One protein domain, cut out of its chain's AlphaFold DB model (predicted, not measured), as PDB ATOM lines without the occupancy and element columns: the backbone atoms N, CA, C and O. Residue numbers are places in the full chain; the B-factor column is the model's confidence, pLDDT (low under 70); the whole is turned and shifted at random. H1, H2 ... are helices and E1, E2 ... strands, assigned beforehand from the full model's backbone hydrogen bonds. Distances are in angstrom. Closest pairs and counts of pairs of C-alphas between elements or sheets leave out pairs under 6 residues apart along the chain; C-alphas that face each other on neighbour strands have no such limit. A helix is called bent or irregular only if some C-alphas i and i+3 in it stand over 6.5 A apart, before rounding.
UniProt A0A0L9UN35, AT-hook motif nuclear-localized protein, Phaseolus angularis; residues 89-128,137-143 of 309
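What this domain is: This is residues 89 to 128 and 137 to 143 of the 309 residues of the protein "AT-hook motif nuclear-localized protein" of Phaseolus angularis (UniProt A0A0L9UN35). Start at Ile 89 and you will see a loose, open piece: one helix, H1, makes one end, and a narrow ribbon of two antiparallel strands, E1 and E2, makes the other. A long loop, residues 109 to 122, leaves the far end of H1 and folds back past the helix to reach the ribbon, and residues 106 to 112, of which 106 to 108 belong to H1, stick out. The printed part has 47 residues, with one named helix and two named strands in the order H1, E1, E2; the sheet's order is E1 - E2. The class is mixed, helices and strands, though under half of the residues, 21 of 47, are in named elements. The whole is loose, with a radius of gyration of the C-alphas of 12.4 A, and its C-alphas span 35 by 27 by 16 A along the three main axes.

How they stand to each other: Go along from the first printed residue, and after residues 89 to 96 you come to the helix H1, residues 97 to 108. Check its backbone by taking each O with the N four residues on: 7 of 8 such pairs are within hydrogen-bond range. Beyond it, a long link of 14 residues, 109 to 122, joins H1 to the strand E1, residues 123 to 127. Next look past the cut to the strand E2, residues 137 to 140, the antiparallel neighbour of E1; the angle between their N-to-C directions is 170 degrees. Set the two strands beside each other and you will find C-alphas that face each other: those of Ser 123 and Glu 140 at 4.4 A, and those of Val 125 and Thr 138 at 4.3 A. Look there too for the backbone pairs within hydrogen-bond range, for instance N 124 and O 139 at 3.0 A and N 137 and O 126 at 2.9 A. H1 and E2 are apart, with no C-alpha of the one within 8 A of the other.

Where its parts are: Find C-alpha 97 at (-16.641, 38.013, -40.931), where H1 begins. From there the helix runs 16.6 A to C-alpha 108 at (-23.913, 41.683, -55.396), and it is not bent. Move on to C-alpha 123 at (-10.281, 37.108, -32.512), where E1 begins; this strand, the longer of the two with 5 residues, runs 13.6 A from Ser 123 to Arg 127. E2 has 4 residues, from Val 137 to Glu 140, and measures 9.8 A; it ends at C-alpha 140, (-7.496, 37.315, -29.110).

The domain as a whole: To measure the domain, take the C-alphas of Ser 109 and Thr 142, the two farthest apart, at 35.7 A. The first and last printed C-alphas, those of Ile 89 and Leu 143, are 21.6 A apart. Look for the cut after Lys 128: residues 129 to 136 are not printed, and C-alphas 128 and 137 lie 7.9 A apart across it. The link from E1 to E2 is the link across this cut, while the link from H1 to E1 is long. The C-alphas of residues 109 to 122, which hold no named element, lie 9 to 18 A from the mean of the C-alphas. Read the B-factor column last: the mean pLDDT of the printed part is 80.1, and the model's confidence is low, under 70, at residues 109 to 111 and 137 to 143. The mean is 86 for H1, 85 for E1 and 57 for E2.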
ATOM      1  N   ILE A  89     -26.930  40.973 -42.438       88.62
ATOM      2  CA  ILE A  89     -26.017  39.824 -42.422       88.62
ATOM      3  C   ILE A  89     -25.895  39.306 -40.987       88.62
ATOM      4  O   ILE A  89     -25.138  39.847 -40.187       88.62
ATOM      5  N   THR A  90     -26.627  38.241 -40.660       92.06
ATOM      6  CA  THR A  90     -26.447  37.516 -39.393       92.06
ATOM      7  C   THR A  90     -25.200  36.641 -39.482       92.06
ATOM      8  O   THR A  90     -25.050  35.868 -40.434       92.06
ATOM      9  N   VAL A  91     -24.313  36.752 -38.494       91.56
ATOM     10  CA  VAL A  91     -23.042  36.019 -38.411       91.56
ATOM     11  C   VAL A  91     -23.088  35.108 -37.190       91.56
ATOM     12  O   VAL A  91     -23.501  35.533 -36.113       91.56
ATOM     13  N   ASN A  92     -22.717  33.847 -37.380       92.00
ATOM     14  CA  ASN A  92     -22.781  32.800 -36.370       92.00
ATOM     15  C   ASN A  92     -21.435  32.659 -35.647       92.00
ATOM     16  O   ASN A  92     -20.382  33.027 -36.170       92.00
ATOM     17  N   ILE A  93     -21.461  32.080 -34.447       91.06
ATOM     18  CA  ILE A  93     -20.250  31.797 -33.667       91.06
ATOM     19  C   ILE A  93     -19.342  30.852 -34.473       91.06
ATOM     20  O   ILE A  93     -19.786  29.800 -34.924       91.06
ATOM     21  N   GLY A  94     -18.073  31.235 -34.649       90.88
ATOM     22  CA  GLY A  94     -17.077  30.465 -35.404       90.88
ATOM     23  C   GLY A  94     -17.010  30.757 -36.912       90.88
ATOM     24  O   GLY A  94     -16.163  30.181 -37.591       90.88
ATOM     25  N   GLU A  95     -17.846  31.648 -37.454       91.81
ATOM     26  CA  GLU A  95     -17.707  32.124 -38.839       91.81
ATOM     27  C   GLU A  95     -16.712  33.292 -38.952       91.81
ATOM     28  O   GLU A  95     -16.724  34.207 -38.130       91.81
ATOM     29  N   ASP A  96     -15.916  33.329 -40.028       89.88
ATOM     30  CA  ASP A  96     -15.146  34.528 -40.383       89.88
ATOM     31  C   ASP A  96     -16.037  35.600 -41.037       89.88
ATOM     32  O   ASP A  96     -16.678  35.384 -42.074       89.88
ATOM     33  N   LEU A  97     -16.012  36.791 -40.439       89.81
ATOM     34  CA  LEU A  97     -16.641  38.013 -40.931       89.81
ATOM     35  C   LEU A  97     -16.125  38.418 -42.316       89.81
ATOM     36  O   LEU A  97     -16.924  38.791 -43.180       89.81
ATOM     37  N   VAL A  98     -14.806  38.359 -42.532       89.75
ATOM     38  CA  VAL A  98     -14.174  38.842 -43.768       89.75
ATOM     39  C   VAL A  98     -14.604  37.972 -44.938       89.75
ATOM     40  O   VAL A  98     -15.054  38.498 -45.962       89.75
ATOM     41  N   ASP A  99     -14.544  36.650 -44.789       90.50
ATOM     42  CA  ASP A  99     -14.962  35.730 -45.839       90.50
ATOM     43  C   ASP A  99     -16.487  35.758 -46.067       90.50
ATOM     44  O   ASP A  99     -16.936  35.761 -47.219       90.50
ATOM     45  N   LYS A 100     -17.309  35.892 -45.013       90.38
ATOM     46  CA  LYS A 100     -18.777  35.993 -45.151       90.38
ATOM     47  C   LYS A 100     -19.217  37.265 -45.886       90.38
ATOM     48  O   LYS A 100     -20.027  37.173 -46.812       90.38
ATOM     49  N   VAL A 101     -18.634  38.425 -45.566       88.06
ATOM     50  CA  VAL A 101     -18.862  39.679 -46.312       88.06
ATOM     51  C   VAL A 101     -18.309  39.581 -47.739       88.06
ATOM     52  O   VAL A 101     -18.997  39.952 -48.692       88.06
ATOM     53  N   SER A 102     -17.122  38.996 -47.927       86.69
ATOM     54  CA  SER A 102     -16.512  38.813 -49.254       86.69
ATOM     55  C   SER A 102     -17.369  37.951 -50.185       86.69
ATOM     56  O   SER A 102     -17.478  38.253 -51.375       86.69
ATOM     57  N   ARG A 103     -18.011  36.892 -49.673       88.25
ATOM     58  CA  ARG A 103     -18.955  36.052 -50.437       88.25
ATOM     59  C   ARG A 103     -20.201  36.827 -50.888       88.25
ATOM     60  O   ARG A 103     -20.763  36.497 -51.931       88.25
ATOM     61  N   ILE A 104     -20.627  37.838 -50.129       83.50
ATOM     62  CA  ILE A 104     -21.790  38.678 -50.452       83.50
ATOM     63  C   ILE A 104     -21.408  39.745 -51.483       83.50
ATOM     64  O   ILE A 104     -22.059  39.819 -52.522       83.50
ATOM     65  N   ALA A 105     -20.298  40.467 -51.288       84.00
ATOM     66  CA  ALA A 105     -19.793  41.444 -52.261       84.00
ATOM     67  C   ALA A 105     -19.513  40.812 -53.643       84.00
ATOM     68  O   ALA A 105     -19.899  41.356 -54.679       84.00
ATOM     69  N   LYS A 106     -18.935  39.598 -53.670       86.12
ATOM     70  CA  LYS A 106     -18.734  38.810 -54.905       86.12
ATOM     71  C   LYS A 106     -20.043  38.439 -55.622       86.12
ATOM     72  O   LYS A 106     -20.006  38.180 -56.821       86.12
ATOM     73  N   ARG A 107     -21.181  38.391 -54.917       83.06
ATOM     74  CA  ARG A 107     -22.510  38.093 -55.485       83.06
ATOM     75  C   ARG A 107     -23.300  39.344 -55.865       83.06
ATOM     76  O   ARG A 107     -24.021  39.295 -56.853       83.06
ATOM     77  N   SER A 108     -23.184  40.438 -55.108       75.19
ATOM     78  CA  SER A 108     -23.913  41.683 -55.396       75.19
ATOM     79  C   SER A 108     -23.291  42.500 -56.532       75.19
ATOM     80  O   SER A 108     -23.955  43.375 -57.080       75.19
ATOM     81  N   SER A 109     -22.035  42.221 -56.911       69.50
ATOM     82  CA  SER A 109     -21.253  42.970 -57.915       69.50
ATOM     83  C   SER A 109     -21.060  44.465 -57.600       69.50
ATOM     84  O   SER A 109     -20.626  45.237 -58.454       69.50
ATOM     85  N   GLN A 110     -21.347  44.874 -56.361       67.88
ATOM     86  CA  GLN A 110     -21.249  46.261 -55.916       67.88
ATOM     87  C   GLN A 110     -19.787  46.717 -55.840       67.88
ATOM     88  O   GLN A 110     -18.932  46.047 -55.263       67.88
ATOM     89  N   THR A 111     -19.510  47.892 -56.405       62.97
ATOM     90  CA  THR A 111     -18.169  48.495 -56.457       62.97
ATOM     91  C   THR A 111     -17.753  49.153 -55.141       62.97
ATOM     92  O   THR A 111     -16.560  49.264 -54.864       62.97
ATOM     93  N   VAL A 112     -18.724  49.584 -54.331       79.19
ATOM     94  CA  VAL A 112     -18.544  50.193 -53.007       79.19
ATOM     95  C   VAL A 112     -19.679  49.712 -52.104       79.19
ATOM     96  O   VAL A 112     -20.824  49.623 -52.541       79.19
ATOM     97  N   CYS A 113     -19.377  49.430 -50.837       78.00
ATOM     98  CA  CYS A 113     -20.376  49.189 -49.798       78.00
ATOM     99  C   CYS A 113     -19.962  49.891 -48.497       78.00
ATOM    100  O   CYS A 113     -18.776  50.125 -48.257       78.00
ATOM    101  N   ILE A 114     -20.946  50.235 -47.666       85.62
ATOM    102  CA  ILE A 114     -20.740  50.734 -46.302       85.62
ATOM    103  C   ILE A 114     -21.228  49.641 -45.357       85.62
ATOM    104  O   ILE A 114     -22.330  49.122 -45.525       85.62
ATOM    105  N   LEU A 115     -20.397  49.274 -44.384       87.75
ATOM    106  CA  LEU A 115     -20.665  48.196 -43.438       87.75
ATOM    107  C   LEU A 115     -20.854  48.783 -42.039       87.75
ATOM    108  O   LEU A 115     -20.041  49.582 -41.579       87.75
ATOM    109  N   SER A 116     -21.916  48.353 -41.365       87.62
ATOM    110  CA  SER A 116     -22.166  48.609 -39.947       87.62
ATOM    111  C   SER A 116     -22.534  47.285 -39.287       87.62
ATOM    112  O   SER A 116     -23.241  46.473 -39.888       87.62
ATOM    113  N   ALA A 117     -22.022  47.040 -38.084       87.25
ATOM    114  CA  ALA A 117     -22.199  45.786 -37.365       87.25
ATOM    115  C   ALA A 117     -22.238  46.031 -35.853       87.25
ATOM    116  O   ALA A 117     -21.553  46.914 -35.337       87.25
ATOM    117  N   VAL A 118     -23.021  45.215 -35.148       88.12
ATOM    118  CA  VAL A 118     -23.127  45.198 -33.685       88.12
ATOM    119  C   VAL A 118     -23.077  43.739 -33.240       88.12
ATOM    120  O   VAL A 118     -23.798  42.909 -33.788       88.12
ATOM    121  N   GLY A 119     -22.213  43.416 -32.279       89.12
ATOM    122  CA  GLY A 119     -22.002  42.048 -31.806       89.12
ATOM    123  C   GLY A 119     -20.679  41.888 -31.056       89.12
ATOM    124  O   GLY A 119     -20.024  42.873 -30.715       89.12
ATOM    125  N   SER A 120     -20.284  40.639 -30.817       86.88
ATOM    126  CA  SER A 120     -19.017  40.271 -30.173       86.88
ATOM    127  C   SER A 120     -18.143  39.469 -31.136       86.88
ATOM    128  O   SER A 120     -18.660  38.707 -31.949       86.88
ATOM    129  N   ILE A 121     -16.822  39.632 -31.040       87.50
ATOM    130  CA  ILE A 121     -15.832  38.956 -31.890       87.50
ATOM    131  C   ILE A 121     -14.750  38.373 -30.974       87.50
ATOM    132  O   ILE A 121     -14.294  39.063 -30.066       87.50
ATOM    133  N   SER A 122     -14.359  37.115 -31.193       86.88
ATOM    134  CA  SER A 122     -13.395  36.389 -30.350       86.88
ATOM    135  C   SER A 122     -11.929  36.609 -30.736       86.88
ATOM    136  O   SER A 122     -11.060  36.560 -29.873       86.88
ATOM    137  N   SER A 123     -11.637  36.853 -32.014       82.81
ATOM    138  CA  SER A 123     -10.281  37.108 -32.512       82.81
ATOM    139  C   SER A 123     -10.323  38.100 -33.669       82.81
ATOM    140  O   SER A 123     -11.210  38.024 -34.523       82.81
ATOM    141  N   VAL A 124      -9.390  39.055 -33.688       87.56
ATOM    142  CA  VAL A 124      -9.292  40.082 -34.736       87.56
ATOM    143  C   VAL A 124      -7.838  40.269 -35.154       87.56
ATOM    144  O   VAL A 124      -6.960  40.495 -34.322       87.56
ATOM    145  N   VAL A 125      -7.583  40.225 -36.465       86.69
ATOM    146  CA  VAL A 125      -6.259  40.467 -37.054       86.69
ATOM    147  C   VAL A 125      -6.252  41.824 -37.748       86.69
ATOM    148  O   VAL A 125      -6.880  42.000 -38.794       86.69
ATOM    149  N   PHE A 126      -5.503  42.780 -37.202       83.19
ATOM    150  CA  PHE A 126      -5.294  44.080 -37.839       83.19
ATOM    151  C   PHE A 126      -3.982  44.093 -38.631       83.19
ATOM    152  O   PHE A 126      -2.958  43.588 -38.172       83.19
ATOM    153  N   ARG A 127      -3.995  44.709 -39.819       82.69
ATOM    154  CA  ARG A 127      -2.798  44.960 -40.639       82.69
ATOM    155  C   ARG A 127      -2.402  46.427 -40.525       82.69
ATOM    156  O   ARG A 127      -3.230  47.300 -40.785       82.69
ATOM    157  N   LYS A 128      -1.142  46.707 -40.188       83.25
ATOM    158  CA  LYS A 128      -0.610  48.078 -40.194       83.25
ATOM    159  C   LYS A 128      -0.499  48.582 -41.648       83.25
ATOM    160  O   LYS A 128       0.229  47.969 -42.430       83.25
ATOM    161  N   VAL A 137      -1.029  42.297 -36.417       61.50
ATOM    162  CA  VAL A 137      -1.244  42.171 -34.970       61.50
ATOM    163  C   VAL A 137      -2.554  41.424 -34.743       61.50
ATOM    164  O   VAL A 137      -3.639  41.963 -34.986       61.50
ATOM    165  N   THR A 138      -2.437  40.173 -34.305       67.50
ATOM    166  CA  THR A 138      -3.562  39.345 -33.863       67.50
ATOM    167  C   THR A 138      -3.870  39.658 -32.408       67.50
ATOM    168  O   THR A 138      -3.000  39.510 -31.551       67.50
ATOM    169  N   TRP A 139      -5.108  40.054 -32.127       52.38
ATOM    170  CA  TRP A 139      -5.632  40.164 -30.770       52.38
ATOM    171  C   TRP A 139      -6.697  39.089 -30.572       52.38
ATOM    172  O   TRP A 139      -7.755  39.141 -31.202       52.38
ATOM    173  N   GLU A 140      -6.430  38.132 -29.687       46.44
ATOM    174  CA  GLU A 140      -7.496  37.315 -29.110       46.44
ATOM    175  C   GLU A 140      -8.209  38.135 -28.035       46.44
ATOM    176  O   GLU A 140      -7.565  38.787 -27.209       46.44
ATOM    177  N   LEU A 141      -9.542  38.138 -28.065       44.94
ATOM    178  CA  LEU A 141     -10.353  38.960 -27.183       44.94
ATOM    179  C   LEU A 141     -11.246  38.106 -26.286       44.94
ATOM    180  O   LEU A 141     -12.362  37.722 -26.641       44.94
ATOM    181  N   THR A 142     -10.775  37.890 -25.063       37.91
ATOM    182  CA  THR A 142     -11.544  37.249 -23.993       37.91
ATOM    183  C   THR A 142     -12.630  38.193 -23.462       37.91
ATOM    184  O   THR A 142     -12.474  38.818 -22.419       37.91
ATOM    185  N   LEU A 143     -13.731  38.310 -24.214       39.41
ATOM    186  CA  LEU A 143     -15.025  38.893 -23.814       39.41
ATOM    187  C   LEU A 143     -14.977  40.251 -23.075       39.41
ATOM    188  O   LEU A 143     -15.706  40.482 -22.112       39.41
TER     189      LEU A 143